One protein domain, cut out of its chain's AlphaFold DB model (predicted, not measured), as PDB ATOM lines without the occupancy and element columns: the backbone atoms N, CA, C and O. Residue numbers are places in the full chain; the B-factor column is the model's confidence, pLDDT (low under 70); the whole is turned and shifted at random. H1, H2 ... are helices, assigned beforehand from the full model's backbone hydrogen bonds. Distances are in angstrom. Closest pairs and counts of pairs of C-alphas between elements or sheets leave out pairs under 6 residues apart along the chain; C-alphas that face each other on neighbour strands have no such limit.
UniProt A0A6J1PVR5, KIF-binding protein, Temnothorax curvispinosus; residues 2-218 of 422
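What this domain is: This is residues 2 to 218 of the 422 residues of the protein "KIF-binding protein" of Temnothorax curvispinosus (UniProt A0A6J1PVR5). Seven helices, H2 to H7 and H9, form an up-and-down bundle, each running against the one before it in the chain, with H1 packed on H9 on the side away from H3, the longest helix. Residues 19 to 32, with no named element, cross one end of the bundle, where the short H8 also lies. The printed part has 217 residues with nine named helices, H1 to H9 in chain order, and no named strand; its class is all helix. It is compact, with a radius of gyration of the C-alphas of 17.3 A and spans of 44 by 42 by 38 A.

How they stand to each other: H3, residues 54 to 78, and H2, residues 33 to 46, form a hairpin; their closest C-alphas, of Ile 64 and Val 38, are 6.7 A apart. H3 forms another hairpin with H4, residues 84 to 99, closest at the C-alphas of Met 68 and Leu 90, 7.0 A. H5, residues 107 to 123, touches H4 at a shallow tilt of 14 degrees, opposite ways, closest at the C-alphas of Cys 120 and Ser 91, 4.3 A. H6, residues 134 to 152, touches H5, closest at the C-alphas of Ala 140 and Phe 117, 5.5 A. H7, residues 158 to 172, touches H6, closest at the C-alphas of Ala 164 and Ile 138, 5.0 A. H9, residues 196 to 217, touches H6 with residues 199 to 207 alone, closest at the C-alphas of Leu 200 and Leu 135, 6.0 A. H1, residues 2 to 18, touches H9 at a shallow tilt of 5 degrees, opposite ways, closest at the C-alphas of Gln 13 and Ile 198, 6.1 A. H8, residues 183 to 186, is close to H2 but not clearly touching, the C-alphas of Ala 184 and Phe 43 being 7.7 A apart. Every O i to N i+4 pair is within hydrogen-bond range in each helix but H8, which is too short for one.

Where its parts are: H3 is 35.2 A long from C-alpha 54 at (233.554, 175.760, 233.615), H9 is 32.0 A and ends at C-alpha 217 at (233.461, 184.840, 268.623), and H6 is 26.4 A.

The domain as a whole: The C-alphas farthest apart, of Ala 3 and Val 78, are 49.5 A apart. The printed part has no cut, and the link from H1 to H2 is long. The model's pLDDT is under 70 in 21 residues, among them 20 to 27.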
ATOM      1  N   PHE A   2     235.162 197.280 263.922       90.88
ATOM      2  CA  PHE A   2     235.405 197.257 262.463       90.88
ATOM      3  C   PHE A   2     235.412 198.630 261.783       90.88
ATOM      4  O   PHE A   2     236.236 198.858 260.904       90.88
ATOM      5  N   ALA A   3     234.553 199.553 262.220       91.62
ATOM      6  CA  ALA A   3     234.549 200.927 261.717       91.62
ATOM      7  C   ALA A   3     235.900 201.629 261.960       91.62
ATOM      8  O   ALA A   3     236.486 202.178 261.033       91.62
ATOM      9  N   PHE A   4     236.478 201.467 263.156       93.44
ATOM     10  CA  PHE A   4     237.824 201.959 263.465       93.44
ATOM     11  C   PHE A   4     238.907 201.331 262.572       93.44
ATOM     12  O   PHE A   4     239.791 202.030 262.082       93.44
ATOM     13  N   LEU A   5     238.846 200.017 262.326       92.31
ATOM     14  CA  LEU A   5     239.786 199.348 261.416       92.31
ATOM     15  C   LEU A   5     239.683 199.883 259.984       92.31
ATOM     16  O   LEU A   5     240.709 200.096 259.341       92.31
ATOM     17  N   ARG A   6     238.458 200.113 259.500       92.12
ATOM     18  CA  ARG A   6     238.200 200.706 258.183       92.12
ATOM     19  C   ARG A   6     238.794 202.105 258.099       92.12
ATOM     20  O   ARG A   6     239.577 202.364 257.194       92.12
ATOM     21  N   GLN A   7     238.522 202.943 259.095       91.81
ATOM     22  CA  GLN A   7     239.080 204.287 259.184       91.81
ATOM     23  C   GLN A   7     240.614 204.284 259.111       91.81
ATOM     24  O   GLN A   7     241.195 205.050 258.347       91.81
ATOM     25  N   VAL A   8     241.283 203.432 259.896       90.38
ATOM     26  CA  VAL A   8     242.755 203.350 259.909       90.38
ATOM     27  C   VAL A   8     243.304 202.964 258.534       90.38
ATOM     28  O   VAL A   8     244.329 203.497 258.111       90.38
ATOM     29  N   THR A   9     242.638 202.051 257.828       90.00
ATOM     30  CA  THR A   9     243.041 201.642 256.477       90.00
ATOM     31  C   THR A   9     242.793 202.742 255.448       90.00
ATOM     32  O   THR A   9     243.694 203.034 254.668       90.00
ATOM     33  N   GLU A  10     241.627 203.387 255.466       90.81
ATOM     34  CA  GLU A  10     241.289 204.488 254.553       90.81
ATOM     35  C   GLU A  10     242.255 205.669 254.706       90.81
ATOM     36  O   GLU A  10     242.736 206.208 253.712       90.81
ATOM     37  N   GLU A  11     242.604 206.038 255.942       90.19
ATOM     38  CA  GLU A  11     243.575 207.103 256.219       90.19
ATOM     39  C   GLU A  11     244.958 206.768 255.644       90.19
ATOM     40  O   GLU A  11     245.579 207.611 254.997       90.19
ATOM     41  N   LYS A  12     245.427 205.525 255.815       88.19
ATOM     42  CA  LYS A  12     246.696 205.080 255.222       88.19
ATOM     43  C   LYS A  12     246.653 205.061 253.698       88.19
ATOM     44  O   LYS A  12     247.596 205.521 253.064       88.19
ATOM     45  N   GLN A  13     245.579 204.543 253.106       87.94
ATOM     46  CA  GLN A  13     245.429 204.495 251.651       87.94
ATOM     47  C   GLN A  13     245.377 205.900 251.046       87.94
ATOM     48  O   GLN A  13     246.027 206.138 250.033       87.94
ATOM     49  N   ALA A  14     244.685 206.845 251.688       88.88
ATOM     50  CA  ALA A  14     244.648 208.236 251.250       88.88
ATOM     51  C   ALA A  14     246.044 208.884 251.266       88.88
ATOM     52  O   ALA A  14     246.405 209.576 250.317       88.88
ATOM     53  N   ILE A  15     246.856 208.620 252.297       87.69
ATOM     54  CA  ILE A  15     248.253 209.086 252.352       87.69
ATOM     55  C   ILE A  15     249.057 208.495 251.186       87.69
ATOM     56  O   ILE A  15     249.700 209.238 250.450       87.69
ATOM     57  N   LEU A  16     248.957 207.182 250.958       86.56
ATOM     58  CA  LEU A  16     249.670 206.492 249.877       86.56
ATOM     59  C   LEU A  16     249.246 206.947 248.471       86.56
ATOM     60  O   LEU A  16     250.051 206.892 247.548       86.56
ATOM     61  N   GLN A  17     247.999 207.386 248.290       83.94
ATOM     62  CA  GLN A  17     247.519 207.948 247.022       83.94
ATOM     63  C   GLN A  17     248.054 209.361 246.757       83.94
ATOM     64  O   GLN A  17     248.165 209.765 245.602       83.94
ATOM     65  N   LEU A  18     248.369 210.118 247.813       82.94
ATOM     66  CA  LEU A  18     248.950 211.461 247.721       82.94
ATOM     67  C   LEU A  18     250.473 211.432 247.534       82.94
ATOM     68  O   LEU A  18     251.050 212.405 247.046       82.94
ATOM     69  N   GLU A  19     251.130 210.336 247.918       77.81
ATOM     70  CA  GLU A  19     252.556 210.133 247.682       77.81
ATOM     71  C   GLU A  19     252.837 210.055 246.173       77.81
ATOM     72  O   GLU A  19     252.471 209.109 245.483       77.81
ATOM     73  N   THR A  20     253.535 211.061 245.649       53.25
ATOM     74  CA  THR A  20     253.958 211.154 244.240       53.25
ATOM     75  C   THR A  20     255.193 210.307 243.924       53.25
ATOM     76  O   THR A  20     255.755 210.415 242.832       53.25
ATOM     77  N   VAL A  21     255.645 209.481 244.872       54.66
ATOM     78  CA  VAL A  21     256.837 208.649 244.704       54.66
ATOM     79  C   VAL A  21     256.533 207.606 243.629       54.66
ATOM     80  O   VAL A  21     255.586 206.836 243.793       54.66
ATOM     81  N   PRO A  22     257.303 207.562 242.525       51.25
ATOM     82  CA  PRO A  22     257.154 206.503 241.546       51.25
ATOM     83  C   PRO A  22     257.350 205.178 242.270       51.25
ATOM     84  O   PRO A  22     258.406 204.973 242.872       51.25
ATOM     85  N   THR A  23     256.351 204.295 242.215       53.50
ATOM     86  CA  THR A  23     256.508 202.902 242.630       53.50
ATOM     87  C   THR A  23     257.797 202.403 241.996       53.50
ATOM     88  O   THR A  23     257.921 202.467 240.767       53.50
ATOM     89  N   GLU A  24     258.778 201.988 242.805       52.38
ATOM     90  CA  GLU A  24     260.045 201.482 242.275       52.38
ATOM     91  C   GLU A  24     259.715 200.451 241.194       52.38
ATOM     92  O   GLU A  24     259.011 199.472 241.463       52.38
ATOM     93  N   SER A  25     260.136 200.722 239.954       48.94
ATOM     94  CA  SER A  25     259.649 199.976 238.799       48.94
ATOM     95  C   SER A  25     259.847 198.484 239.042       48.94
ATOM     96  O   SER A  25     260.953 198.043 239.359       48.94
ATOM     97  N   ALA A  26     258.782 197.700 238.868       53.50
ATOM     98  CA  ALA A  26     258.760 196.253 239.081       53.50
ATOM     99  C   ALA A  26     259.796 195.470 238.239       53.50
ATOM    100  O   ALA A  26     259.902 194.262 238.380       53.50
ATOM    101  N   THR A  27     260.585 196.137 237.393       55.91
ATOM    102  CA  THR A  27     261.527 195.634 236.380       55.91
ATOM    103  C   THR A  27     262.719 194.811 236.890       55.91
ATOM    104  O   THR A  27     263.580 194.460 236.090       55.91
ATOM    105  N   SER A  28     262.804 194.458 238.176       70.06
ATOM    106  CA  SER A  28     263.996 193.817 238.759       70.06
ATOM    107  C   SER A  28     263.908 192.296 238.974       70.06
ATOM    108  O   SER A  28     264.820 191.723 239.574       70.06
ATOM    109  N   MET A  29     262.848 191.617 238.512       86.25
ATOM    110  CA  MET A  29     262.763 190.149 238.598       86.25
ATOM    111  C   MET A  29     263.324 189.460 237.346       86.25
ATOM    112  O   MET A  29     262.891 189.725 236.228       86.25
ATOM    113  N   ASN A  30     264.258 188.531 237.546       90.06
ATOM    114  CA  ASN A  30     264.868 187.691 236.518       90.06
ATOM    115  C   ASN A  30     264.278 186.274 236.575       90.06
ATOM    116  O   ASN A  30     264.841 185.380 237.213       90.06
ATOM    117  N   ILE A  31     263.127 186.098 235.925       91.75
ATOM    118  CA  ILE A  31     262.368 184.843 235.906       91.75
ATOM    119  C   ILE A  31     262.756 184.028 234.665       91.75
ATOM    120  O   ILE A  31     262.688 184.506 233.530       91.75
ATOM    121  N   SER A  32     263.133 182.774 234.874       93.38
ATOM    122  CA  SER A  32     263.417 181.795 233.833       93.38
ATOM    123  C   SER A  32     262.172 181.528 232.981       93.38
ATOM    124  O   SER A  32     261.049 181.456 233.477       93.38
ATOM    125  N   LYS A  33     262.368 181.308 231.675       93.75
ATOM    126  CA  LYS A  33     261.281 181.199 230.683       93.75
ATOM    127  C   LYS A  33     260.178 180.200 231.063       93.75
ATOM    128  O   LYS A  33     259.006 180.479 230.841       93.75
ATOM    129  N   THR A  34     260.539 179.051 231.630       94.75
ATOM    130  CA  THR A  34     259.582 178.005 232.037       94.75
ATOM    131  C   THR A  34     258.703 178.429 233.212       94.75
ATOM    132  O   THR A  34     257.511 178.131 233.223       94.75
ATOM    133  N   PHE A  35     259.266 179.147 234.183       95.12
ATOM    134  CA  PHE A  35     258.529 179.691 235.323       95.12
ATOM    135  C   PHE A  35     257.651 180.872 234.905       95.12
ATOM    136  O   PHE A  35     256.513 180.983 235.358       95.12
ATOM    137  N   LEU A  36     258.150 181.710 233.991       94.31
ATOM    138  CA  LEU A  36     257.391 182.821 233.428       94.31
ATOM    139  C   LEU A  36     256.163 182.339 232.638       94.31
ATOM    140  O   LEU A  36     255.090 182.907 232.814       94.31
ATOM    141  N   ASP A  37     256.297 181.274 231.835       95.12
ATOM    142  CA  ASP A  37     255.178 180.640 231.107       95.12
ATOM    143  C   ASP A  37     254.065 180.202 232.069       95.12
ATOM    144  O   ASP A  37     252.901 180.557 231.905       95.12
ATOM    145  N   VAL A  38     254.427 179.482 233.134       96.38
ATOM    146  CA  VAL A  38     253.468 179.022 234.148       96.38
ATOM    147  C   VAL A  38     252.807 180.190 234.882       96.38
ATOM    148  O   VAL A  38     251.594 180.168 235.101       96.38
ATOM    149  N   LEU A  39     253.573 181.228 235.225       95.75
ATOM    150  CA  LEU A  39     253.038 182.432 235.852       95.75
ATOM    151  C   LEU A  39     252.012 183.126 234.947       95.75
ATOM    152  O   LEU A  39     250.904 183.411 235.402       95.75
ATOM    153  N   GLN A  40     252.349 183.355 233.674       94.50
ATOM    154  CA  GLN A  40     251.454 183.972 232.689       94.50
ATOM    155  C   GLN A  40     250.161 183.167 232.528       94.50
ATOM    156  O   GLN A  40     249.074 183.721 232.683       94.50
ATOM    157  N   LEU A  41     250.271 181.848 232.339       94.69
ATOM    158  CA  LEU A  41     249.113 180.958 232.224       94.69
ATOM    159  C   LEU A  41     248.220 180.988 233.477       94.69
ATOM    160  O   LEU A  41     246.996 180.916 233.362       94.69
ATOM    161  N   SER A  42     248.804 181.120 234.673       95.56
ATOM    162  CA  SER A  42     248.026 181.236 235.914       95.56
ATOM    163  C   SER A  42     247.196 182.525 235.968       95.56
ATOM    164  O   SER A  42     246.041 182.493 236.392       95.56
ATOM    165  N   PHE A  43     247.747 183.645 235.486       93.00
ATOM    166  CA  PHE A  43     247.029 184.916 235.399       93.00
ATOM    167  C   PHE A  43     245.956 184.895 234.315       93.00
ATOM    168  O   PHE A  43     244.866 185.417 234.539       93.00
ATOM    169  N   GLU A  44     246.228 184.260 233.172       90.62
ATOM    170  CA  GLU A  44     245.213 184.060 232.137       90.62
ATOM    171  C   GLU A  44     243.989 183.346 232.705       90.62
ATOM    172  O   GLU A  44     242.869 183.786 232.476       90.62
ATOM    173  N   VAL A  45     244.185 182.270 233.474       90.94
ATOM    174  CA  VAL A  45     243.072 181.542 234.095       90.94
ATOM    175  C   VAL A  45     242.363 182.380 235.158       90.94
ATOM    176  O   VAL A  45     241.131 182.377 235.172       90.94
ATOM    177  N   LYS A  46     243.104 183.109 236.001       89.38
ATOM    178  CA  LYS A  46     242.535 183.995 237.033       89.38
ATOM    179  C   LYS A  46     241.563 185.022 236.445       89.38
ATOM    180  O   LYS A  46     240.522 185.301 237.028       89.38
ATOM    181  N   TYR A  47     241.892 185.556 235.270       86.12
ATOM    182  CA  TYR A  47     241.100 186.573 234.574       86.12
ATOM    183  C   TYR A  47     240.252 186.027 233.421       86.12
ATOM    184  O   TYR A  47     239.697 186.801 232.642       86.12
ATOM    185  N   MET A  48     240.135 184.704 233.285       84.62
ATOM    186  CA  MET A  48     239.209 184.113 232.324       84.62
ATOM    187  C   MET A  48     237.770 184.408 232.746       84.62
ATOM    188  O   MET A  48     237.375 184.047 233.855       84.62
ATOM    189  N   ASP A  49     237.021 184.993 231.811       73.12
ATOM    190  CA  ASP A  49     235.608 185.357 231.936       73.12
ATOM    191  C   ASP A  49     234.754 184.209 232.504       73.12
ATOM    192  O   ASP A  49     234.938 183.040 232.136       73.12
ATOM    193  N   GLU A  50     233.824 184.548 233.398       65.19
ATOM    194  CA  GLU A  50     232.914 183.599 234.049       65.19
ATOM    195  C   GLU A  50     231.972 182.930 233.037       65.19
ATOM    196  O   GLU A  50     231.584 181.774 233.225       65.19
ATOM    197  N   ASP A  51     231.705 183.594 231.907       62.38
ATOM    198  CA  ASP A  51     230.902 183.065 230.797       62.38
ATOM    199  C   ASP A  51     231.590 181.911 230.040       62.38
ATOM    200  O   ASP A  51     230.975 181.179 229.248       62.38
ATOM    201  N   ILE A  52     232.886 181.682 230.279       69.38
ATOM    202  CA  ILE A  52     233.586 180.529 229.720       69.38
ATOM    203  C   ILE A  52     233.127 179.266 230.447       69.38
ATOM    204  O   ILE A  52     233.343 179.103 231.644       69.38
ATOM    205  N   LYS A  53     232.604 178.294 229.682       73.00
ATOM    206  CA  LYS A  53     232.218 176.964 230.192       73.00
ATOM    207  C   LYS A  53     233.229 176.441 231.221       73.00
ATOM    208  O   LYS A  53     234.373 176.144 230.861       73.00
ATOM    209  N   ILE A  54     232.768 176.230 232.457       78.56
ATOM    210  CA  ILE A  54     233.554 175.760 233.615       78.56
ATOM    211  C   ILE A  54     234.460 174.574 233.249       78.56
ATOM    212  O   ILE A  54     235.637 174.540 233.603       78.56
ATOM    213  N   ALA A  55     233.960 173.631 232.444       78.88
ATOM    214  CA  ALA A  55     234.730 172.476 231.979       78.88
ATOM    215  C   ALA A  55     235.990 172.847 231.165       78.88
ATOM    216  O   ALA A  55     237.020 172.183 231.283       78.88
ATOM    217  N   LYS A  56     235.938 173.903 230.343       83.25
ATOM    218  CA  LYS A  56     237.089 174.391 229.565       83.25
ATOM    219  C   LYS A  56     238.124 175.048 230.480       83.25
ATOM    220  O   LYS A  56     239.315 174.790 230.312       83.25
ATOM    221  N   LYS A  57     237.673 175.832 231.465       87.50
ATOM    222  CA  LYS A  57     238.535 176.455 232.481       87.50
ATOM    223  C   LYS A  57     239.231 175.392 233.342       87.50
ATOM    224  O   LYS A  57     240.454 175.387 233.430       87.50
ATOM    225  N   ARG A  58     238.489 174.391 233.832       87.56
ATOM    226  CA  ARG A  58     239.029 173.240 234.584       87.56
ATOM    227  C   ARG A  58     240.073 172.435 233.797       87.56
ATOM    228  O   ARG A  58     241.087 172.049 234.367       87.56
ATOM    229  N   LYS A  59     239.874 172.199 232.492       89.38
ATOM    230  CA  LYS A  59     240.880 171.517 231.647       89.38
ATOM    231  C   LYS A  59     242.190 172.303 231.551       89.38
ATOM    232  O   LYS A  59     243.255 171.700 231.637       89.38
ATOM    233  N   LYS A  60     242.114 173.629 231.394       92.38
ATOM    234  CA  LYS A  60     243.304 174.493 231.396       92.38
ATOM    235  C   LYS A  60     244.017 174.462 232.747       92.38
ATOM    236  O   LYS A  60     245.228 174.288 232.762       92.38
ATOM    237  N   ILE A  61     243.267 174.563 233.850       94.06
ATOM    238  CA  ILE A  61     243.818 174.470 235.211       94.06
ATOM    239  C   ILE A  61     244.635 173.186 235.372       94.06
ATOM    240  O   ILE A  61     245.808 173.273 235.711       94.06
ATOM    241  N   LYS A  62     244.079 172.020 235.019       93.62
ATOM    242  CA  LYS A  62     244.793 170.734 235.133       93.62
ATOM    243  C   LYS A  62     246.112 170.697 234.355       93.62
ATOM    244  O   LYS A  62     247.126 170.266 234.889       93.62
ATOM    245  N   ALA A  63     246.122 171.201 233.120       94.94
ATOM    246  CA  ALA A  63     247.342 171.253 232.310       94.94
ATOM    247  C   ALA A  63     248.416 172.174 232.923       94.94
ATOM    248  O   ALA A  63     249.613 171.902 232.830       94.94
ATOM    249  N   ILE A  64     247.997 173.271 233.561       96.25
ATOM    250  CA  ILE A  64     248.899 174.179 234.278       96.25
ATOM    251  C   ILE A  64     249.414 173.513 235.564       96.25
ATOM    252  O   ILE A  64     250.612 173.568 235.834       96.25
ATOM    253  N   GLU A  65     248.551 172.823 236.316       96.50
ATOM    254  CA  GLU A  65     248.916 172.089 237.535       96.50
ATOM    255  C   GLU A  65     249.972 171.009 237.266       96.50
ATOM    256  O   GLU A  65     250.907 170.863 238.053       96.50
ATOM    257  N   GLU A  66     249.879 170.288 236.146       95.75
ATOM    258  CA  GLU A  66     250.893 169.311 235.726       95.75
ATOM    259  C   GLU A  66     252.270 169.965 235.545       95.75
ATOM    260  O   GLU A  66     253.255 169.505 236.128       95.75
ATOM    261  N   LYS A  67     252.338 171.087 234.812       96.62
ATOM    262  CA  LYS A  67     253.583 171.858 234.643       96.62
ATOM    263  C   LYS A  67     254.115 172.373 235.983       96.62
ATOM    264  O   LYS A  67     255.307 172.256 236.259       96.62
ATOM    265  N   MET A  68     253.236 172.922 236.822       97.25
ATOM    266  CA  MET A  68     253.593 173.435 238.147       97.25
ATOM    267  C   MET A  68     254.164 172.342 239.042       97.25
ATOM    268  O   MET A  68     255.168 172.577 239.704       97.25
ATOM    269  N   ASN A  69     253.578 171.142 239.029       95.38
ATOM    270  CA  ASN A  69     254.055 170.012 239.822       95.38
ATOM    271  C   ASN A  69     255.471 169.590 239.417       95.38
ATOM    272  O   ASN A  69     256.292 169.330 240.292       95.38
ATOM    273  N   VAL A  70     255.785 169.569 238.117       94.31
ATOM    274  CA  VAL A  70     257.149 169.281 237.640       94.31
ATOM    275  C   VAL A  70     258.136 170.342 238.136       94.31
ATOM    276  O   VAL A  70     259.188 170.002 238.674       94.31
ATOM    277  N   LEU A  71     257.792 171.629 238.007       94.81
ATOM    278  CA  LEU A  71     258.640 172.718 238.506       94.81
ATOM    279  C   LEU A  71     258.804 172.670 240.029       94.81
ATOM    280  O   LEU A  71     259.901 172.902 240.527       94.81
ATOM    281  N   TYR A  72     257.743 172.326 240.760       94.56
ATOM    282  CA  TYR A  72     257.764 172.183 242.211       94.56
ATOM    283  C   TYR A  72     258.761 171.114 242.654       94.56
ATOM    284  O   TYR A  72     259.615 171.400 243.488       94.56
ATOM    285  N   GLN A  73     258.717 169.918 242.055       91.25
ATOM    286  CA  GLN A  73     259.673 168.857 242.393       91.25
ATOM    287  C   GLN A  73     261.115 169.260 242.060       91.25
ATOM    288  O   GLN A  73     262.021 169.020 242.851       91.25
ATOM    289  N   ASN A  74     261.341 169.964 240.948       88.31
ATOM    290  CA  ASN A  74     262.678 170.460 240.610       88.31
ATOM    291  C   ASN A  74     263.223 171.448 241.656       88.31
ATOM    292  O   ASN A  74     264.412 171.405 241.981       88.31
ATOM    293  N   VAL A  75     262.359 172.323 242.183       88.88
ATOM    294  CA  VAL A  75     262.720 173.294 243.227       88.88
ATOM    295  C   VAL A  75     262.960 172.611 244.576       88.88
ATOM    296  O   VAL A  75     263.881 173.003 245.289       88.88
ATOM    297  N   MET A  76     262.147 171.614 244.932       84.62
ATOM    298  CA  MET A  76     262.192 170.984 246.255       84.62
ATOM    299  C   MET A  76     263.242 169.869 246.372       84.62
ATOM    300  O   MET A  76     263.917 169.795 247.400       84.62
ATOM    301  N   ASP A  77     263.424 169.049 245.332       75.12
ATOM    302  CA  ASP A  77     264.226 167.817 245.403       75.12
ATOM    303  C   ASP A  77     265.590 167.921 244.707       75.12
ATOM    304  O   ASP A  77     266.562 167.310 245.152       75.12
ATOM    305  N   VAL A  78     265.686 168.674 243.603       59.53
ATOM    306  CA  VAL A  78     266.822 168.563 242.666       59.53
ATOM    307  C   VAL A  78     267.800 169.736 242.761       59.53
ATOM    308  O   VAL A  78     269.004 169.543 242.611       59.53
ATOM    309  N   SER A  79     267.318 170.955 243.023       54.91
ATOM    310  CA  SER A  79     268.145 172.165 242.956       54.91
ATOM    311  C   SER A  79     267.997 173.055 244.188       54.91
ATOM    312  O   SER A  79     267.040 173.824 244.312       54.91
ATOM    313  N   ARG A  80     269.023 173.046 245.051       56.03
ATOM    314  CA  ARG A  80     269.209 174.081 246.090       56.03
ATOM    315  C   ARG A  80     269.545 175.464 245.505       56.03
ATOM    316  O   ARG A  80     269.509 176.442 246.244       56.03
ATOM    317  N   ASP A  81     269.795 175.540 244.195       56.94
ATOM    318  CA  ASP A  81     270.201 176.745 243.461       56.94
ATOM    319  C   ASP A  81     269.051 177.378 242.657       56.94
ATOM    320  O   ASP A  81     269.273 178.259 241.822       56.94
ATOM    321  N   SER A  82     267.805 176.942 242.879       72.62
ATOM    322  CA  SER A  82     266.636 177.552 242.239       72.62
ATOM    323  C   SER A  82     266.597 179.051 242.540       72.62
ATOM    324  O   SER A  82     266.560 179.467 243.704       72.62
ATOM    325  N   LYS A  83     266.612 179.875 241.483       87.19
ATOM    326  CA  LYS A  83     266.634 181.334 241.615       87.19
ATOM    327  C   LYS A  83     265.412 181.790 242.398       87.19
ATOM    328  O   LYS A  83     264.300 181.318 242.182       87.19
ATOM    329  N   PHE A  84     265.609 182.749 243.295       91.88
ATOM    330  CA  PHE A  84     264.521 183.240 244.132       91.88
ATOM    331  C   PHE A  84     263.334 183.777 243.312       91.88
ATOM    332  O   PHE A  84     262.188 183.522 243.669       91.88
ATOM    333  N   ASP A  85     263.600 184.430 242.182       93.44
ATOM    334  CA  ASP A  85     262.553 184.957 241.299       93.44
ATOM    335  C   ASP A  85     261.695 183.851 240.667       93.44
ATOM    336  O   ASP A  85     260.481 184.014 240.550       93.44
ATOM    337  N   ASP A  86     262.296 182.699 240.353       94.50
ATOM    338  CA  ASP A  86     261.585 181.513 239.858       94.50
ATOM    339  C   ASP A  86     260.682 180.918 240.942       94.50
ATOM    340  O   ASP A  86     259.523 180.585 240.689       94.50
ATOM    341  N   ILE A  87     261.181 180.855 242.181       95.12
ATOM    342  CA  ILE A  87     260.402 180.403 243.340       95.12
ATOM    343  C   ILE A  87     259.188 181.315 243.549       95.12
ATOM    344  O   ILE A  87     258.074 180.820 243.695       95.12
ATOM    345  N   VAL A  88     259.382 182.637 243.520       95.56
ATOM    346  CA  VAL A  88     258.290 183.612 243.678       95.56
ATOM    347  C   VAL A  88     257.261 183.480 242.553       95.56
ATOM    348  O   VAL A  88     256.060 183.485 242.830       95.56
ATOM    349  N   ALA A  89     257.704 183.313 241.304       95.88
ATOM    350  CA  ALA A  89     256.814 183.101 240.165       95.88
ATOM    351  C   ALA A  89     255.966 181.828 240.328       95.88
ATOM    352  O   ALA A  89     254.744 181.875 240.178       95.88
ATOM    353  N   LEU A  90     256.584 180.705 240.711       97.19
ATOM    354  CA  LEU A  90     255.863 179.451 240.941       97.19
ATOM    355  C   LEU A  90     254.887 179.556 242.122       97.19
ATOM    356  O   LEU A  90     253.751 179.092 242.023       97.19
ATOM    357  N   SER A  91     255.292 180.195 243.222       97.56
ATOM    358  CA  SER A  91     254.413 180.449 244.369       97.56
ATOM    359  C   SER A  91     253.191 181.269 243.982       97.56
ATOM    360  O   SER A  91     252.079 180.949 244.404       97.56
ATOM    361  N   ASN A  92     253.370 182.305 243.162       96.75
ATOM    362  CA  ASN A  92     252.256 183.127 242.710       96.75
ATOM    363  C   ASN A  92     251.313 182.351 241.779       96.75
ATOM    364  O   ASN A  92     250.099 182.487 241.902       96.75
ATOM    365  N   ALA A  93     251.846 181.462 240.936       97.81
ATOM    366  CA  ALA A  93     251.023 180.556 240.142       97.81
ATOM    367  C   ALA A  93     250.185 179.613 241.027       97.81
ATOM    368  O   ALA A  93     248.983 179.482 240.806       97.81
ATOM    369  N   TYR A  94     250.777 179.021 242.074       98.50
ATOM    370  CA  TYR A  94     250.037 178.228 243.067       98.50
ATOM    371  C   TYR A  94     248.952 179.042 243.769       98.50
ATOM    372  O   TYR A  94     247.834 178.559 243.928       98.50
ATOM    373  N   TYR A  95     249.250 180.286 244.144       97.88
ATOM    374  CA  TYR A  95     248.259 181.186 244.722       97.88
ATOM    375  C   TYR A  95     247.089 181.443 243.761       97.88
ATOM    376  O   TYR A  95     245.947 181.186 244.130       97.88
ATOM    377  N   ASN A  96     247.363 181.868 242.523       96.31
ATOM    378  CA  ASN A  96     246.337 182.173 241.523       96.31
ATOM    379  C   ASN A  96     245.453 180.959 241.216       96.31
ATOM    380  O   ASN A  96     244.235 181.080 241.223       96.31
ATOM    381  N   ILE A  97     246.045 179.779 241.009       96.88
ATOM    382  CA  ILE A  97     245.273 178.554 240.766       96.88
ATOM    383  C   ILE A  97     244.449 178.162 241.998       96.88
ATOM    384  O   ILE A  97     243.306 177.738 241.850       96.88
ATOM    385  N   GLY A  98     244.979 178.344 243.211       96.31
ATOM    386  CA  GLY A  98     244.237 178.102 244.450       96.31
ATOM    387  C   GLY A  98     242.966 178.951 244.569       96.31
ATOM    388  O   GLY A  98     241.935 178.431 244.998       96.31
ATOM    389  N   LEU A  99     243.010 180.219 244.137       94.44
ATOM    390  CA  LEU A  99     241.844 181.114 244.137       94.44
ATOM    391  C   LEU A  99     240.683 180.564 243.294       94.44
ATOM    392  O   LEU A  99     239.530 180.694 243.692       94.44
ATOM    393  N   GLU A 100     240.968 179.865 242.193       93.38
ATOM    394  CA  GLU A 100     239.944 179.313 241.290       93.38
ATOM    395  C   GLU A 100     239.105 178.186 241.902       93.38
ATOM    396  O   GLU A 100     238.064 177.801 241.367       93.38
ATOM    397  N   TYR A 101     239.556 177.624 243.020       92.31
ATOM    398  CA  TYR A 101     238.828 176.588 243.745       92.31
ATOM    399  C   TYR A 101     237.989 177.152 244.905       92.31
ATOM    400  O   TYR A 101     237.086 176.468 245.384       92.31
ATOM    401  N   ILE A 102     238.222 178.402 245.328       90.50
ATOM    402  CA  ILE A 102     237.536 179.044 246.467       90.50
ATOM    403  C   ILE A 102     236.026 179.240 246.271       90.50
ATOM    404  O   ILE A 102     235.302 179.080 247.260       90.50
ATOM    405  N   PRO A 103     235.512 179.613 245.081       89.00
ATOM    406  CA  PRO A 103     234.072 179.809 244.892       89.00
ATOM    407  C   PRO A 103     233.247 178.527 245.064       89.00
ATOM    408  O   PRO A 103     232.034 178.596 245.243       89.00
ATOM    409  N   SER A 104     233.888 177.356 245.005       85.50
ATOM    410  CA  SER A 104     233.208 176.072 245.136       85.50
ATOM    411  C   SER A 104     232.697 175.838 246.559       85.50
ATOM    412  O   SER A 104     233.354 176.165 247.551       85.50
ATOM    413  N   THR A 105     231.523 175.220 246.664       86.00
ATOM    414  CA  THR A 105     231.006 174.668 247.925       86.00
ATOM    415  C   THR A 105     231.420 173.213 248.130       86.00
ATOM    416  O   THR A 105     231.153 172.645 249.190       86.00
ATOM    417  N   ASP A 106     232.024 172.594 247.113       90.31
ATOM    418  CA  ASP A 106     232.483 171.215 247.163       90.31
ATOM    419  C   ASP A 106     233.730 171.077 248.048       90.31
ATOM    420  O   ASP A 106     234.657 171.889 248.004       90.31
ATOM    421  N   THR A 107     233.747 170.045 248.893       89.44
ATOM    422  CA  THR A 107     234.829 169.867 249.872       89.44
ATOM    423  C   THR A 107     236.141 169.446 249.207       89.44
ATOM    424  O   THR A 107     237.203 169.841 249.688       89.44
ATOM    425  N   ASP A 108     236.100 168.710 248.094       91.88
ATOM    426  CA  ASP A 108     237.302 168.272 247.379       91.88
ATOM    427  C   ASP A 108     237.958 169.441 246.639       91.88
ATOM    428  O   ASP A 108     239.184 169.593 246.679       91.88
ATOM    429  N   ASP A 109     237.158 170.335 246.057       92.56
ATOM    430  CA  ASP A 109     237.653 171.598 245.503       92.56
ATOM    431  C   ASP A 109     238.321 172.460 246.594       92.56
ATOM    432  O   ASP A 109     239.445 172.932 246.416       92.56
ATOM    433  N   LEU A 110     237.697 172.612 247.768       93.00
ATOM    434  CA  LEU A 110     238.287 173.368 248.883       93.00
ATOM    435  C   LEU A 110     239.566 172.709 249.445       93.00
ATOM    436  O   LEU A 110     240.519 173.398 249.830       93.00
ATOM    437  N   ASN A 111     239.637 171.376 249.463       93.12
ATOM    438  CA  ASN A 111     240.859 170.644 249.807       93.12
ATOM    439  C   ASN A 111     241.963 170.862 248.757       93.12
ATOM    440  O   ASN A 111     243.144 171.002 249.103       93.12
ATOM    441  N   THR A 112     241.586 170.965 247.483       94.56
ATOM    442  CA  THR A 112     242.500 171.305 246.388       94.56
ATOM    443  C   THR A 112     243.041 172.728 246.554       94.56
ATOM    444  O   THR A 112     244.257 172.925 246.521       94.56
ATOM    445  N   ALA A 113     242.180 173.704 246.875       95.81
ATOM    446  CA  ALA A 113     242.593 175.070 247.215       95.81
ATOM    447  C   ALA A 113     243.603 175.086 248.379       95.81
ATOM    448  O   ALA A 113     244.660 175.713 248.300       95.81
ATOM    449  N   THR A 114     243.320 174.322 249.441       93.81
ATOM    450  CA  THR A 114     244.207 174.182 250.609       93.81
ATOM    451  C   THR A 114     245.588 173.650 250.219       93.81
ATOM    452  O   THR A 114     246.606 174.135 250.720       93.81
ATOM    453  N   THR A 115     245.638 172.669 249.317       95.88
ATOM    454  CA  THR A 115     246.893 172.090 248.814       95.88
ATOM    455  C   THR A 115     247.710 173.127 248.047       95.88
ATOM    456  O   THR A 115     248.912 173.265 248.282       95.88
ATOM    457  N   HIS A 116     247.057 173.910 247.188       97.94
ATOM    458  CA  HIS A 116     247.702 174.980 246.425       97.94
ATOM    459  C   HIS A 116     248.266 176.084 247.323       97.94
ATOM    460  O   HIS A 116     249.442 176.430 247.200       97.94
ATOM    461  N   PHE A 117     247.492 176.580 248.295       97.50
ATOM    462  CA  PHE A 117     247.998 177.580 249.244       97.50
ATOM    463  C   PHE A 117     249.123 177.040 250.129       97.50
ATOM    464  O   PHE A 117     250.083 177.760 250.406       97.50
ATOM    465  N   SER A 118     249.065 175.763 250.517       96.06
ATOM    466  CA  SER A 118     250.143 175.125 251.281       96.06
ATOM    467  C   SER A 118     251.450 175.082 250.485       96.06
ATOM    468  O   SER A 118     252.484 175.496 251.005       96.06
ATOM    469  N   ARG A 119     251.404 174.681 249.206       97.50
ATOM    470  CA  ARG A 119     252.582 174.673 248.317       97.50
ATOM    471  C   ARG A 119     253.134 176.070 248.063       97.50
ATOM    472  O   ARG A 119     254.345 176.264 248.097       97.50
ATOM    473  N   CYS A 120     252.255 177.054 247.868       98.00
ATOM    474  CA  CYS A 120     252.644 178.459 247.764       98.00
ATOM    475  C   CYS A 120     253.473 178.905 248.986       98.00
ATOM    476  O   CYS A 120     254.575 179.434 248.830       98.00
ATOM    477  N   LEU A 121     252.975 178.637 250.198       96.88
ATOM    478  CA  LEU A 121     253.636 179.013 251.451       96.88
ATOM    479  C   LEU A 121     254.901 178.196 251.746       96.88
ATOM    480  O   LEU A 121     255.814 178.708 252.397       96.88
ATOM    481  N   GLU A 122     254.965 176.945 251.290       95.94
ATOM    482  CA  GLU A 122     256.140 176.084 251.424       95.94
ATOM    483  C   GLU A 122     257.307 176.591 250.569       95.94
ATOM    484  O   GLU A 122     258.409 176.773 251.088       95.94
ATOM    485  N   LEU A 123     257.044 176.943 249.308       95.81
ATOM    486  CA  LEU A 123     258.030 177.546 248.405       95.81
ATOM    487  C   LEU A 123     258.603 178.866 248.954       95.81
ATOM    488  O   LEU A 123     259.801 179.135 248.838       95.81
ATOM    489  N   LEU A 124     257.765 179.689 249.599       95.50
ATOM    490  CA  LEU A 124     258.172 180.979 250.175       95.50
ATOM    491  C   LEU A 124     258.771 180.868 251.585       95.50
ATOM    492  O   LEU A 124     259.114 181.888 252.194       95.50
ATOM    493  N   LYS A 125     258.914 179.657 252.133       93.25
ATOM    494  CA  LYS A 125     259.400 179.452 253.500       93.25
ATOM    495  C   LYS A 125     260.775 180.087 253.708       93.25
ATOM    496  O   LYS A 125     261.713 179.881 252.945       93.25
ATOM    497  N   GLY A 126     260.881 180.893 254.766       90.25
ATOM    498  CA  GLY A 126     262.089 181.664 255.087       90.25
ATOM    499  C   GLY A 126     262.251 182.969 254.296       90.25
ATOM    500  O   GLY A 126     263.166 183.729 254.589       90.25
ATOM    501  N   LYS A 127     261.355 183.262 253.344       91.69
ATOM    502  CA  LYS A 127     261.425 184.434 252.451       91.69
ATOM    503  C   LYS A 127     260.170 185.313 252.513       91.69
ATOM    504  O   LYS A 127     260.029 186.236 251.724       91.69
ATOM    505  N   TYR A 128     259.279 185.072 253.479       90.62
ATOM    506  CA  TYR A 128     257.985 185.762 253.608       90.62
ATOM    507  C   TYR A 128     258.071 187.293 253.711       90.62
ATOM    508  O   TYR A 128     257.135 187.983 253.321       90.62
ATOM    509  N   PHE A 129     259.172 187.822 254.253       88.75
ATOM    510  CA  PHE A 129     259.375 189.262 254.461       88.75
ATOM    511  C   PHE A 129     260.078 189.946 253.285       88.75
ATOM    512  O   PHE A 129     260.452 191.107 253.395       88.75
ATOM    513  N   ASP A 130     260.341 189.232 252.193       92.19
ATOM    514  CA  ASP A 130     260.942 189.841 251.015       92.19
ATOM    515  C   ASP A 130     259.888 190.626 250.220       92.19
ATOM    516  O   ASP A 130     258.750 190.171 250.070       92.19
ATOM    517  N   ARG A 131     260.275 191.778 249.659       92.31
ATOM    518  CA  ARG A 131     259.408 192.620 248.816       92.31
ATOM    519  C   ARG A 131     258.759 191.856 247.660       92.31
ATOM    520  O   ARG A 131     257.649 192.193 247.261       92.31
ATOM    521  N   LYS A 132     259.423 190.820 247.136       93.19
ATOM    522  CA  LYS A 132     258.929 189.960 246.048       93.19
ATOM    523  C   LYS A 132     257.870 188.961 246.517       93.19
ATOM    524  O   LYS A 132     257.029 188.546 245.729       93.19
ATOM    525  N   ALA A 133     257.903 188.571 247.789       95.06
ATOM    526  CA  ALA A 133     257.102 187.475 248.329       95.06
ATOM    527  C   ALA A 133     255.963 187.931 249.253       95.06
ATOM    528  O   ALA A 133     255.008 187.176 249.450       95.06
ATOM    529  N   ILE A 134     256.049 189.129 249.840       96.06
ATOM    530  CA  ILE A 134     255.155 189.556 250.922       96.06
ATOM    531  C   ILE A 134     253.674 189.563 250.532       96.06
ATOM    532  O   ILE A 134     252.856 189.012 251.270       96.06
ATOM    533  N   LEU A 135     253.329 190.120 249.364       96.12
ATOM    534  CA  LEU A 135     251.938 190.196 248.906       96.12
ATOM    535  C   LEU A 135     251.334 188.795 248.767       96.12
ATOM    536  O   LEU A 135     250.259 188.512 249.291       96.12
ATOM    537  N   THR A 136     252.065 187.887 248.117       97.19
ATOM    538  CA  THR A 136     251.639 186.493 247.926       97.19
ATOM    539  C   THR A 136     251.573 185.730 249.247       97.19
ATOM    540  O   THR A 136     250.644 184.958 249.456       97.19
ATOM    541  N   SER A 137     252.515 185.974 250.161       97.75
ATOM    542  CA  SER A 137     252.556 185.311 251.469       97.75
ATOM    543  C   SER A 137     251.346 185.682 252.328       97.75
ATOM    544  O   SER A 137     250.677 184.798 252.858       97.75
ATOM    545  N   ILE A 138     251.040 186.980 252.453       98.19
ATOM    546  CA  ILE A 138     249.886 187.454 253.232       98.19
ATOM    547  C   ILE A 138     248.578 187.015 252.565       98.19
ATOM    548  O   ILE A 138     247.708 186.480 253.252       98.19
ATOM    549  N   GLY A 139     248.464 187.154 251.238       97.62
ATOM    550  CA  GLY A 139     247.299 186.688 250.482       97.62
ATOM    551  C   GLY A 139     247.022 185.201 250.705       97.62
ATOM    552  O   GLY A 139     245.939 184.833 251.148       97.62
ATOM    553  N   ALA A 140     248.025 184.338 250.514       97.75
ATOM    554  CA  ALA A 140     247.866 182.898 250.710       97.75
ATOM    555  C   ALA A 140     247.506 182.522 252.160       97.75
ATOM    556  O   ALA A 140     246.767 181.561 252.372       97.75
ATOM    557  N   LEU A 141     247.987 183.265 253.164       97.62
ATOM    558  CA  LEU A 141     247.612 183.053 254.568       97.62
ATOM    559  C   LEU A 141     246.158 183.456 254.853       97.62
ATOM    560  O   LEU A 141     245.462 182.716 255.551       97.62
ATOM    561  N   ASN A 142     245.695 184.585 254.312       96.88
ATOM    562  CA  ASN A 142     244.298 185.014 254.430       96.88
ATOM    563  C   ASN A 142     243.360 184.000 253.760       96.88
ATOM    564  O   ASN A 142     242.404 183.532 254.380       96.88
ATOM    565  N   GLU A 143     243.687 183.553 252.548       95.88
ATOM    566  CA  GLU A 143     242.866 182.559 251.853       95.88
ATOM    567  C   GLU A 143     242.912 181.182 252.522       95.88
ATOM    568  O   GLU A 143     241.886 180.514 252.656       95.88
ATOM    569  N   SER A 144     244.067 180.782 253.066       94.75
ATOM    570  CA  SER A 144     244.170 179.570 253.891       94.75
ATOM    571  C   SER A 144     243.266 179.638 255.125       94.75
ATOM    572  O   SER A 144     242.658 178.633 255.497       94.75
ATOM    573  N   ASN A 145     243.150 180.809 255.766       93.25
ATOM    574  CA  ASN A 145     242.201 181.025 256.859       93.25
ATOM    575  C   ASN A 145     240.752 180.849 256.377       93.25
ATOM    576  O   ASN A 145     240.003 180.083 256.991       93.25
ATOM    577  N   SER A 146     240.392 181.502 255.272       90.94
ATOM    578  CA  SER A 146     239.047 181.468 254.687       90.94
ATOM    579  C   SER A 146     238.612 180.046 254.319       90.94
ATOM    580  O   SER A 146     237.567 179.569 254.772       90.94
ATOM    581  N   VAL A 147     239.445 179.314 253.573       91.81
ATOM    582  CA  VAL A 147     239.161 177.935 253.149       91.81
ATOM    583  C   VAL A 147     239.082 176.992 254.347       91.81
ATOM    584  O   VAL A 147     238.130 176.221 254.468       91.81
ATOM    585  N   HIS A 148     240.032 177.072 255.285       88.12
ATOM    586  CA  HIS A 148     240.026 176.183 256.446       88.12
ATOM    587  C   HIS A 148     238.806 176.413 257.347       88.12
ATOM    588  O   HIS A 148     238.289 175.449 257.918       88.12
ATOM    589  N   GLY A 149     238.318 177.655 257.448       84.38
ATOM    590  CA  GLY A 149     237.075 177.981 258.148       84.38
ATOM    591  C   GLY A 149     235.858 177.262 257.557       84.38
ATOM    592  O   GLY A 149     235.038 176.727 258.305       84.38
ATOM    593  N   ARG A 150     235.785 177.159 256.223       85.25
ATOM    594  CA  ARG A 150     234.698 176.467 255.508       85.25
ATOM    595  C   ARG A 150     234.802 174.945 255.608       85.25
ATOM    596  O   ARG A 150     233.802 174.288 255.886       85.25
ATOM    597  N   VAL A 151     236.005 174.391 255.436       81.94
ATOM    598  CA  VAL A 151     236.240 172.934 255.450       81.94
ATOM    599  C   VAL A 151     236.085 172.348 256.851       81.94
ATOM    600  O   VAL A 151     235.436 171.324 257.042       81.94
ATOM    601  N   SER A 152     236.698 172.974 257.858       71.56
ATOM    602  CA  SER A 152     236.864 172.336 259.170       71.56
ATOM    603  C   SER A 152     235.795 172.697 260.199       71.56
ATOM    604  O   SER A 152     235.817 172.110 261.280       71.56
ATOM    605  N   LYS A 153     234.898 173.652 259.892       64.88
ATOM    606  CA  LYS A 153     233.791 174.212 260.708       64.88
ATOM    607  C   LYS A 153     234.092 174.567 262.181       64.88
ATOM    608  O   LYS A 153     233.216 175.121 262.828       64.88
ATOM    609  N   ASN A 154     235.274 174.260 262.731       53.81
ATOM    610  CA  ASN A 154     235.569 174.307 264.168       53.81
ATOM    611  C   ASN A 154     237.071 174.235 264.543       53.81
ATOM    612  O   ASN A 154     237.388 174.134 265.731       53.81
ATOM    613  N   LYS A 155     238.030 174.280 263.599       56.97
ATOM    614  CA  LYS A 155     239.467 174.309 263.948       56.97
ATOM    615  C   LYS A 155     240.033 175.727 263.971       56.97
ATOM    616  O   LYS A 155     239.640 176.608 263.219       56.97
ATOM    617  N   CYS A 156     240.982 175.930 264.881       59.88
ATOM    618  CA  CYS A 156     241.594 177.215 265.187       59.88
ATOM    619  C   CYS A 156     242.464 177.726 264.019       59.88
ATOM    620  O   CYS A 156     243.641 177.382 263.914       59.88
ATOM    621  N   THR A 157     241.902 178.571 263.155       76.56
ATOM    622  CA  THR A 157     242.595 179.161 261.996       76.56
ATOM    623  C   THR A 157     243.449 180.384 262.331       76.56
ATOM    624  O   THR A 157     244.250 180.813 261.502       76.56
ATOM    625  N   HIS A 158     243.359 180.906 263.562       81.94
ATOM    626  CA  HIS A 158     244.080 182.105 264.014       81.94
ATOM    627  C   HIS A 158     245.599 182.061 263.768       81.94
ATOM    628  O   HIS A 158     246.226 183.111 263.678       81.94
ATOM    629  N   ARG A 159     246.208 180.871 263.630       89.19
ATOM    630  CA  ARG A 159     247.632 180.721 263.283       89.19
ATOM    631  C   ARG A 159     247.993 181.377 261.948       89.19
ATOM    632  O   ARG A 159     249.059 181.981 261.853       89.19
ATOM    633  N   PHE A 160     247.119 181.274 260.944       93.62
ATOM    634  CA  PHE A 160     247.373 181.827 259.615       93.62
ATOM    635  C   PHE A 160     247.338 183.351 259.672       93.62
ATOM    636  O   PHE A 160     248.313 184.004 259.310       93.62
ATOM    637  N   LEU A 161     246.282 183.905 260.267       94.75
ATOM    638  CA  LEU A 161     246.119 185.349 260.424       94.75
ATOM    639  C   LEU A 161     247.177 185.976 261.338       94.75
ATOM    640  O   LEU A 161     247.702 187.042 261.040       94.75
ATOM    641  N   ASN A 162     247.554 185.305 262.431       93.56
ATOM    642  CA  ASN A 162     248.653 185.763 263.281       93.56
ATOM    643  C   ASN A 162     249.989 185.785 262.531       93.56
ATOM    644  O   ASN A 162     250.816 186.650 262.808       93.56
ATOM    645  N   SER A 163     250.208 184.835 261.617       94.81
ATOM    646  CA  SER A 163     251.406 184.815 260.773       94.81
ATOM    647  C   SER A 163     251.368 185.955 259.756       94.81
ATOM    648  O   SER A 163     252.365 186.649 259.602       94.81
ATOM    649  N   ALA A 164     250.212 186.207 259.132       97.00
ATOM    650  CA  ALA A 164     250.012 187.319 258.203       97.00
ATOM    651  C   ALA A 164     250.265 188.677 258.881       97.00
ATOM    652  O   ALA A 164     251.060 189.478 258.390       97.00
ATOM    653  N   LEU A 165     249.689 188.884 260.072       95.62
ATOM    654  CA  LEU A 165     249.915 190.071 260.896       95.62
ATOM    655  C   LEU A 165     251.398 190.246 261.254       95.62
ATOM    656  O   LEU A 165     251.935 191.350 261.192       95.62
ATOM    657  N   GLU A 166     252.080 189.165 261.632       94.31
ATOM    658  CA  GLU A 166     253.502 189.206 261.979       94.31
ATOM    659  C   GLU A 166     254.392 189.523 260.769       94.31
ATOM    660  O   GLU A 166     255.361 190.271 260.913       94.31
ATOM    661  N   ILE A 167     254.055 188.999 259.586       94.94
ATOM    662  CA  ILE A 167     254.725 189.323 258.321       94.94
ATOM    663  C   ILE A 167     254.580 190.805 258.003       94.94
ATOM    664  O   ILE A 167     255.594 191.479 257.820       94.94
ATOM    665  N   TYR A 168     253.351 191.322 258.027       94.81
ATOM    666  CA  TYR A 168     253.083 192.736 257.788       94.81
ATOM    667  C   TYR A 168     253.869 193.636 258.751       94.81
ATOM    668  O   TYR A 168     254.570 194.553 258.322       94.81
ATOM    669  N   LEU A 169     253.815 193.352 260.057       92.25
ATOM    670  CA  LEU A 169     254.497 194.158 261.072       92.25
ATOM    671  C   LEU A 169     256.017 194.132 260.909       92.25
ATOM    672  O   LEU A 169     256.659 195.175 260.940       92.25
ATOM    673  N   LYS A 170     256.615 192.952 260.715       91.12
ATOM    674  CA  LYS A 170     258.072 192.834 260.543       91.12
ATOM    675  C   LYS A 170     258.577 193.466 259.252       91.12
ATOM    676  O   LYS A 170     259.764 193.777 259.179       91.12
ATOM    677  N   TYR A 171     257.724 193.595 258.243       91.25
ATOM    678  CA  TYR A 171     258.056 194.276 257.000       91.25
ATOM    679  C   TYR A 171     257.973 195.793 257.158       91.25
ATOM    680  O   TYR A 171     258.934 196.495 256.869       91.25
ATOM    681  N   THR A 172     256.846 196.292 257.665       88.81
ATOM    682  CA  THR A 172     256.554 197.733 257.739       88.81
ATOM    683  C   THR A 172     257.292 198.466 258.858       88.81
ATOM    684  O   THR A 172     257.464 199.673 258.773       88.81
ATOM    685  N   LEU A 173     257.764 197.757 259.891       83.06
ATOM    686  CA  LEU A 173     258.557 198.344 260.980       83.06
ATOM    687  C   LEU A 173     260.062 198.445 260.671       83.06
ATOM    688  O   LEU A 173     260.814 198.894 261.532       83.06
ATOM    689  N   ARG A 174     260.529 197.987 259.501       77.56
ATOM    690  CA  ARG A 174     261.933 198.158 259.100       77.56
ATOM    691  C   ARG A 174     262.145 199.556 258.535       77.56
ATOM    692  O   ARG A 174     261.396 199.977 257.655       77.56
ATOM    693  N   ASP A 175     263.206 200.218 258.983       67.19
ATOM    694  CA  ASP A 175     263.659 201.472 258.386       67.19
ATOM    695  C   ASP A 175     263.949 201.264 256.890       67.19
ATOM    696  O   ASP A 175     264.593 200.281 256.509       67.19
ATOM    697  N   ASN A 176     263.468 202.180 256.043       69.81
ATOM    698  CA  ASN A 176     263.637 202.148 254.582       69.81
ATOM    699  C   ASN A 176     263.184 200.834 253.921       69.81
ATOM    700  O   ASN A 176     263.879 200.279 253.067       69.81
ATOM    701  N   CYS A 177     262.020 200.315 254.317       73.94
ATOM    702  CA  CYS A 177     261.469 199.125 253.687       73.94
ATOM    703  C   CYS A 177     261.145 199.387 252.202       73.94
ATOM    704  O   CYS A 177     260.411 200.334 251.908       73.94
ATOM    705  N   PRO A 178     261.673 198.582 251.261       85.81
ATOM    706  CA  PRO A 178     261.417 198.789 249.843       85.81
ATOM    707  C   PRO A 178     259.956 198.508 249.486       85.81
ATOM    708  O   PRO A 178     259.248 197.781 250.189       85.81
ATOM    709  N   ASP A 179     259.514 199.022 248.344       87.75
ATOM    710  CA  ASP A 179     258.157 198.768 247.867       87.75
ATOM    711  C   ASP A 179     257.953 197.287 247.558       87.75
ATOM    712  O   ASP A 179     258.802 196.679 246.885       87.75
ATOM    713  N   PRO A 180     256.826 196.692 247.997       91.88
ATOM    714  CA  PRO A 180     256.456 195.360 247.553       91.88
ATOM    715  C   PRO A 180     256.416 195.303 246.023       91.88
ATOM    716  O   PRO A 180     256.060 196.276 245.360       91.88
ATOM    717  N   ILE A 181     256.757 194.159 245.437       90.44
ATOM    718  CA  ILE A 181     256.658 193.964 243.990       90.44
ATOM    719  C   ILE A 181     255.304 193.342 243.676       90.44
ATOM    720  O   ILE A 181     254.987 192.234 244.113       90.44
ATOM    721  N   HIS A 182     254.512 194.047 242.872       89.81
ATOM    722  CA  HIS A 182     253.296 193.490 242.305       89.81
ATOM    723  C   HIS A 182     253.629 192.690 241.039       89.81
ATOM    724  O   HIS A 182     253.840 193.236 239.958       89.81
ATOM    725  N   ILE A 183     253.689 191.365 241.179       89.69
ATOM    726  CA  ILE A 183     254.153 190.473 240.108       89.69
ATOM    727  C   ILE A 183     253.247 190.466 238.860       89.69
ATOM    728  O   ILE A 183     253.718 190.148 237.774       89.69
ATOM    729  N   ALA A 184     251.971 190.857 238.968       87.75
ATOM    730  CA  ALA A 184     251.087 190.959 237.801       87.75
ATOM    731  C   ALA A 184     251.575 192.040 236.818       87.75
ATOM    732  O   ALA A 184     251.484 191.875 235.601       87.75
ATOM    733  N   SER A 185     252.190 193.108 237.337       85.06
ATOM    734  CA  SER A 185     252.777 194.173 236.523       85.06
ATOM    735  C   SER A 185     253.945 193.679 235.659       85.06
ATOM    736  O   SER A 185     254.170 194.221 234.581       85.06
ATOM    737  N   LEU A 186     254.658 192.625 236.080       81.38
ATOM    738  CA  LEU A 186     255.761 192.025 235.312       81.38
ATOM    739  C   LEU A 186     255.295 191.263 234.075       81.38
ATOM    740  O   LEU A 186     256.017 191.188 233.085       81.38
ATOM    741  N   VAL A 187     254.095 190.691 234.134       83.00
ATOM    742  CA  VAL A 187     253.498 189.938 233.024       83.00
ATOM    743  C   VAL A 187     252.544 190.793 232.184       83.00
ATOM    744  O   VAL A 187     251.842 190.268 231.328       83.00
ATOM    745  N   GLY A 188     252.530 192.114 232.401       79.25
ATOM    746  CA  GLY A 188     251.721 193.058 231.626       79.25
ATOM    747  C   GLY A 188     250.223 193.019 231.939       79.25
ATOM    748  O   GLY A 188     249.426 193.527 231.149       79.25
ATOM    749  N   ILE A 189     249.824 192.432 233.071       81.94
ATOM    750  CA  ILE A 189     248.421 192.345 233.482       81.94
ATOM    751  C   ILE A 189     248.017 193.642 234.188       81.94
ATOM    752  O   ILE A 189     248.661 194.079 235.144       81.94
ATOM    753  N   LYS A 190     246.936 194.262 233.707       76.44
ATOM    754  CA  LYS A 190     246.353 195.472 234.297       76.44
ATOM    755  C   LYS A 190     245.274 195.083 235.304       76.44
ATOM    756  O   LYS A 190     244.129 194.852 234.922       76.44
ATOM    757  N   GLU A 191     245.649 194.994 236.576       79.31
ATOM    758  CA  GLU A 191     244.689 194.849 237.675       79.31
ATOM    759  C   GLU A 191     244.062 196.212 238.035       79.31
ATOM    760  O   GLU A 191     244.569 197.270 237.651       79.31
ATOM    761  N   LYS A 192     242.936 196.193 238.761       78.94
ATOM    762  CA  LYS A 192     242.221 197.413 239.188       78.94
ATOM    763  C   LYS A 192     243.084 198.314 240.078       78.94
ATOM    764  O   LYS A 192     242.981 199.532 239.987       78.94
ATOM    765  N   GLU A 193     243.900 197.707 240.933       83.44
ATOM    766  CA  GLU A 193     244.870 198.382 241.790       83.44
ATOM    767  C   GLU A 193     246.271 197.918 241.387       83.44
ATOM    768  O   GLU A 193     246.522 196.718 241.325       83.44
ATOM    769  N   PHE A 194     247.170 198.858 241.098       80.69
ATOM    770  CA  PHE A 194     248.542 198.570 240.669       80.69
ATOM    771  C   PHE A 194     249.588 199.049 241.683       80.69
ATOM    772  O   PHE A 194     250.750 198.643 241.610       80.69
ATOM    773  N   ASN A 195     249.199 199.893 242.641       87.00
ATOM    774  CA  ASN A 195     250.065 200.344 243.714       87.00
ATOM    775  C   ASN A 195     250.238 199.215 244.736       87.00
ATOM    776  O   ASN A 195     249.348 198.885 245.520       87.00
ATOM    777  N   SER A 196     251.432 198.633 244.748       89.25
ATOM    778  CA  SER A 196     251.764 197.490 245.591       89.25
ATOM    779  C   SER A 196     251.671 197.777 247.094       89.25
ATOM    780  O   SER A 196     251.366 196.861 247.863       89.25
ATOM    781  N   ARG A 197     251.858 199.033 247.528       91.00
ATOM    782  CA  ARG A 197     251.634 199.448 248.922       91.00
ATOM    783  C   ARG A 197     250.144 199.442 249.267       91.00
ATOM    784  O   ARG A 197     249.777 198.945 250.328       91.00
ATOM    785  N   ILE A 198     249.278 199.910 248.364       90.94
ATOM    786  CA  ILE A 198     247.817 199.863 248.561       90.94
ATOM    787  C   ILE A 198     247.321 198.411 248.604       90.94
ATOM    788  O   ILE A 198     246.493 198.069 249.454       90.94
ATOM    789  N   ILE A 199     247.865 197.530 247.754       92.75
ATOM    790  CA  ILE A 199     247.569 196.088 247.799       92.75
ATOM    791  C   ILE A 199     247.979 195.502 249.156       92.75
ATOM    792  O   ILE A 199     247.193 194.780 249.770       92.75
ATOM    793  N   LEU A 200     249.174 195.837 249.660       94.69
ATOM    794  CA  LEU A 200     249.638 195.382 250.973       94.69
ATOM    795  C   LEU A 200     248.707 195.843 252.106       94.69
ATOM    796  O   LEU A 200     248.339 195.029 252.952       94.69
ATOM    797  N   GLU A 201     248.294 197.114 252.114       94.19
ATOM    798  CA  GLU A 201     247.358 197.636 253.121       94.19
ATOM    799  C   GLU A 201     245.975 196.985 253.023       94.19
ATOM    800  O   GLU A 201     245.355 196.711 254.050       94.19
ATOM    801  N   THR A 202     245.505 196.678 251.812       94.44
ATOM    802  CA  THR A 202     244.234 195.968 251.598       94.44
ATOM    803  C   THR A 202     244.298 194.548 252.156       94.44
ATOM    804  O   THR A 202     243.424 194.140 252.917       94.44
ATOM    805  N   LEU A 203     245.370 193.809 251.851       96.56
ATOM    806  CA  LEU A 203     245.589 192.463 252.383       96.56
ATOM    807  C   LEU A 203     245.678 192.460 253.913       96.56
ATOM    808  O   LEU A 203     245.105 191.592 254.574       96.56
ATOM    809  N   HIS A 204     246.379 193.442 254.479       96.06
ATOM    810  CA  HIS A 204     246.479 193.615 255.923       96.06
ATOM    811  C   HIS A 204     245.130 193.963 256.558       96.06
ATOM    812  O   HIS A 204     244.776 193.411 257.598       96.06
ATOM    813  N   HIS A 205     244.331 194.816 255.913       95.62
ATOM    814  CA  HIS A 205     242.971 195.112 256.353       95.62
ATOM    815  C   HIS A 205     242.114 193.842 256.425       95.62
ATOM    816  O   HIS A 205     241.504 193.590 257.465       95.62
ATOM    817  N   THR A 206     242.153 192.994 255.391       95.56
ATOM    818  CA  THR A 206     241.477 191.686 255.398       95.56
ATOM    819  C   THR A 206     241.948 190.813 256.564       95.56
ATOM    820  O   THR A 206     241.125 190.260 257.292       95.56
ATOM    821  N   THR A 207     243.262 190.747 256.826       97.00
ATOM    822  CA  THR A 207     243.803 190.013 257.984       97.00
ATOM    823  C   THR A 207     243.207 190.516 259.305       97.00
ATOM    824  O   THR A 207     242.858 189.716 260.178       97.00
ATOM    825  N   LEU A 208     243.089 191.836 259.478       95.62
ATOM    826  CA  LEU A 208     242.543 192.444 260.693       95.62
ATOM    827  C   LEU A 208     241.032 192.243 260.831       95.62
ATOM    828  O   LEU A 208     240.567 192.017 261.949       95.62
ATOM    829  N   GLN A 209     240.276 192.298 259.731       94.06
ATOM    830  CA  GLN A 209     238.842 192.000 259.727       94.06
ATOM    831  C   GLN A 209     238.588 190.557 260.174       94.06
ATOM    832  O   GLN A 209     237.838 190.330 261.123       94.06
ATOM    833  N   ASP A 210     239.298 189.591 259.591       93.06
ATOM    834  CA  ASP A 210     239.153 188.185 259.961       93.06
ATOM    835  C   ASP A 210     239.566 187.922 261.421       93.06
ATOM    836  O   ASP A 210     238.898 187.174 262.144       93.06
ATOM    837  N   LEU A 211     240.642 188.561 261.902       93.75
ATOM    838  CA  LEU A 211     241.029 188.496 263.318       93.75
ATOM    839  C   LEU A 211     239.952 189.101 264.221       93.75
ATOM    840  O   LEU A 211     239.671 188.544 265.285       93.75
ATOM    841  N   GLY A 212     239.340 190.206 263.792       93.06
ATOM    842  CA  GLY A 212     238.234 190.858 264.480       93.06
ATOM    843  C   GLY A 212     237.010 189.950 264.602       93.06
ATOM    844  O   GLY A 212     236.466 189.807 265.697       93.06
ATOM    845  N   LEU A 213     236.629 189.253 263.529       90.69
ATOM    846  CA  LEU A 213     235.532 188.277 263.550       90.69
ATOM    847  C   LEU A 213     235.828 187.130 264.525       90.69
ATOM    848  O   LEU A 213     235.003 186.792 265.379       90.69
ATOM    849  N   GLN A 214     237.044 186.577 264.480       89.12
ATOM    850  CA  GLN A 214     237.448 185.535 265.426       89.12
ATOM    851  C   GLN A 214     237.500 186.037 266.874       89.12
ATOM    852  O   GLN A 214     237.236 185.266 267.800       89.12
ATOM    853  N   TYR A 215     237.854 187.305 267.087       91.88
ATOM    854  CA  TYR A 215     237.864 187.942 268.399       91.88
ATOM    855  C   TYR A 215     236.460 188.067 268.990       91.88
ATOM    856  O   TYR A 215     236.261 187.740 270.162       91.88
ATOM    857  N   LEU A 216     235.483 188.498 268.188       88.06
ATOM    858  CA  LEU A 216     234.094 188.625 268.630       88.06
ATOM    859  C   LEU A 216     233.494 187.273 269.027       88.06
ATOM    860  O   LEU A 216     232.780 187.201 270.032       88.06
ATOM    861  N   ALA A 217     233.843 186.210 268.293       87.31
ATOM    862  CA  ALA A 217     233.461 184.840 268.623       87.31
ATOM    863  C   ALA A 217     234.161 184.328 269.896       87.31
ATOM    864  O   ALA A 217     233.529 183.725 270.766       87.31
ATOM    865  N   ARG A 218     235.473 184.567 270.028       87.56
ATOM    866  CA  ARG A 218     236.270 184.155 271.190       87.56
ATOM    867  C   ARG A 218     237.453 185.097 271.407       87.56
ATOM    868  O   ARG A 218     238.480 184.990 270.738       87.56
TER     869      ARG A 218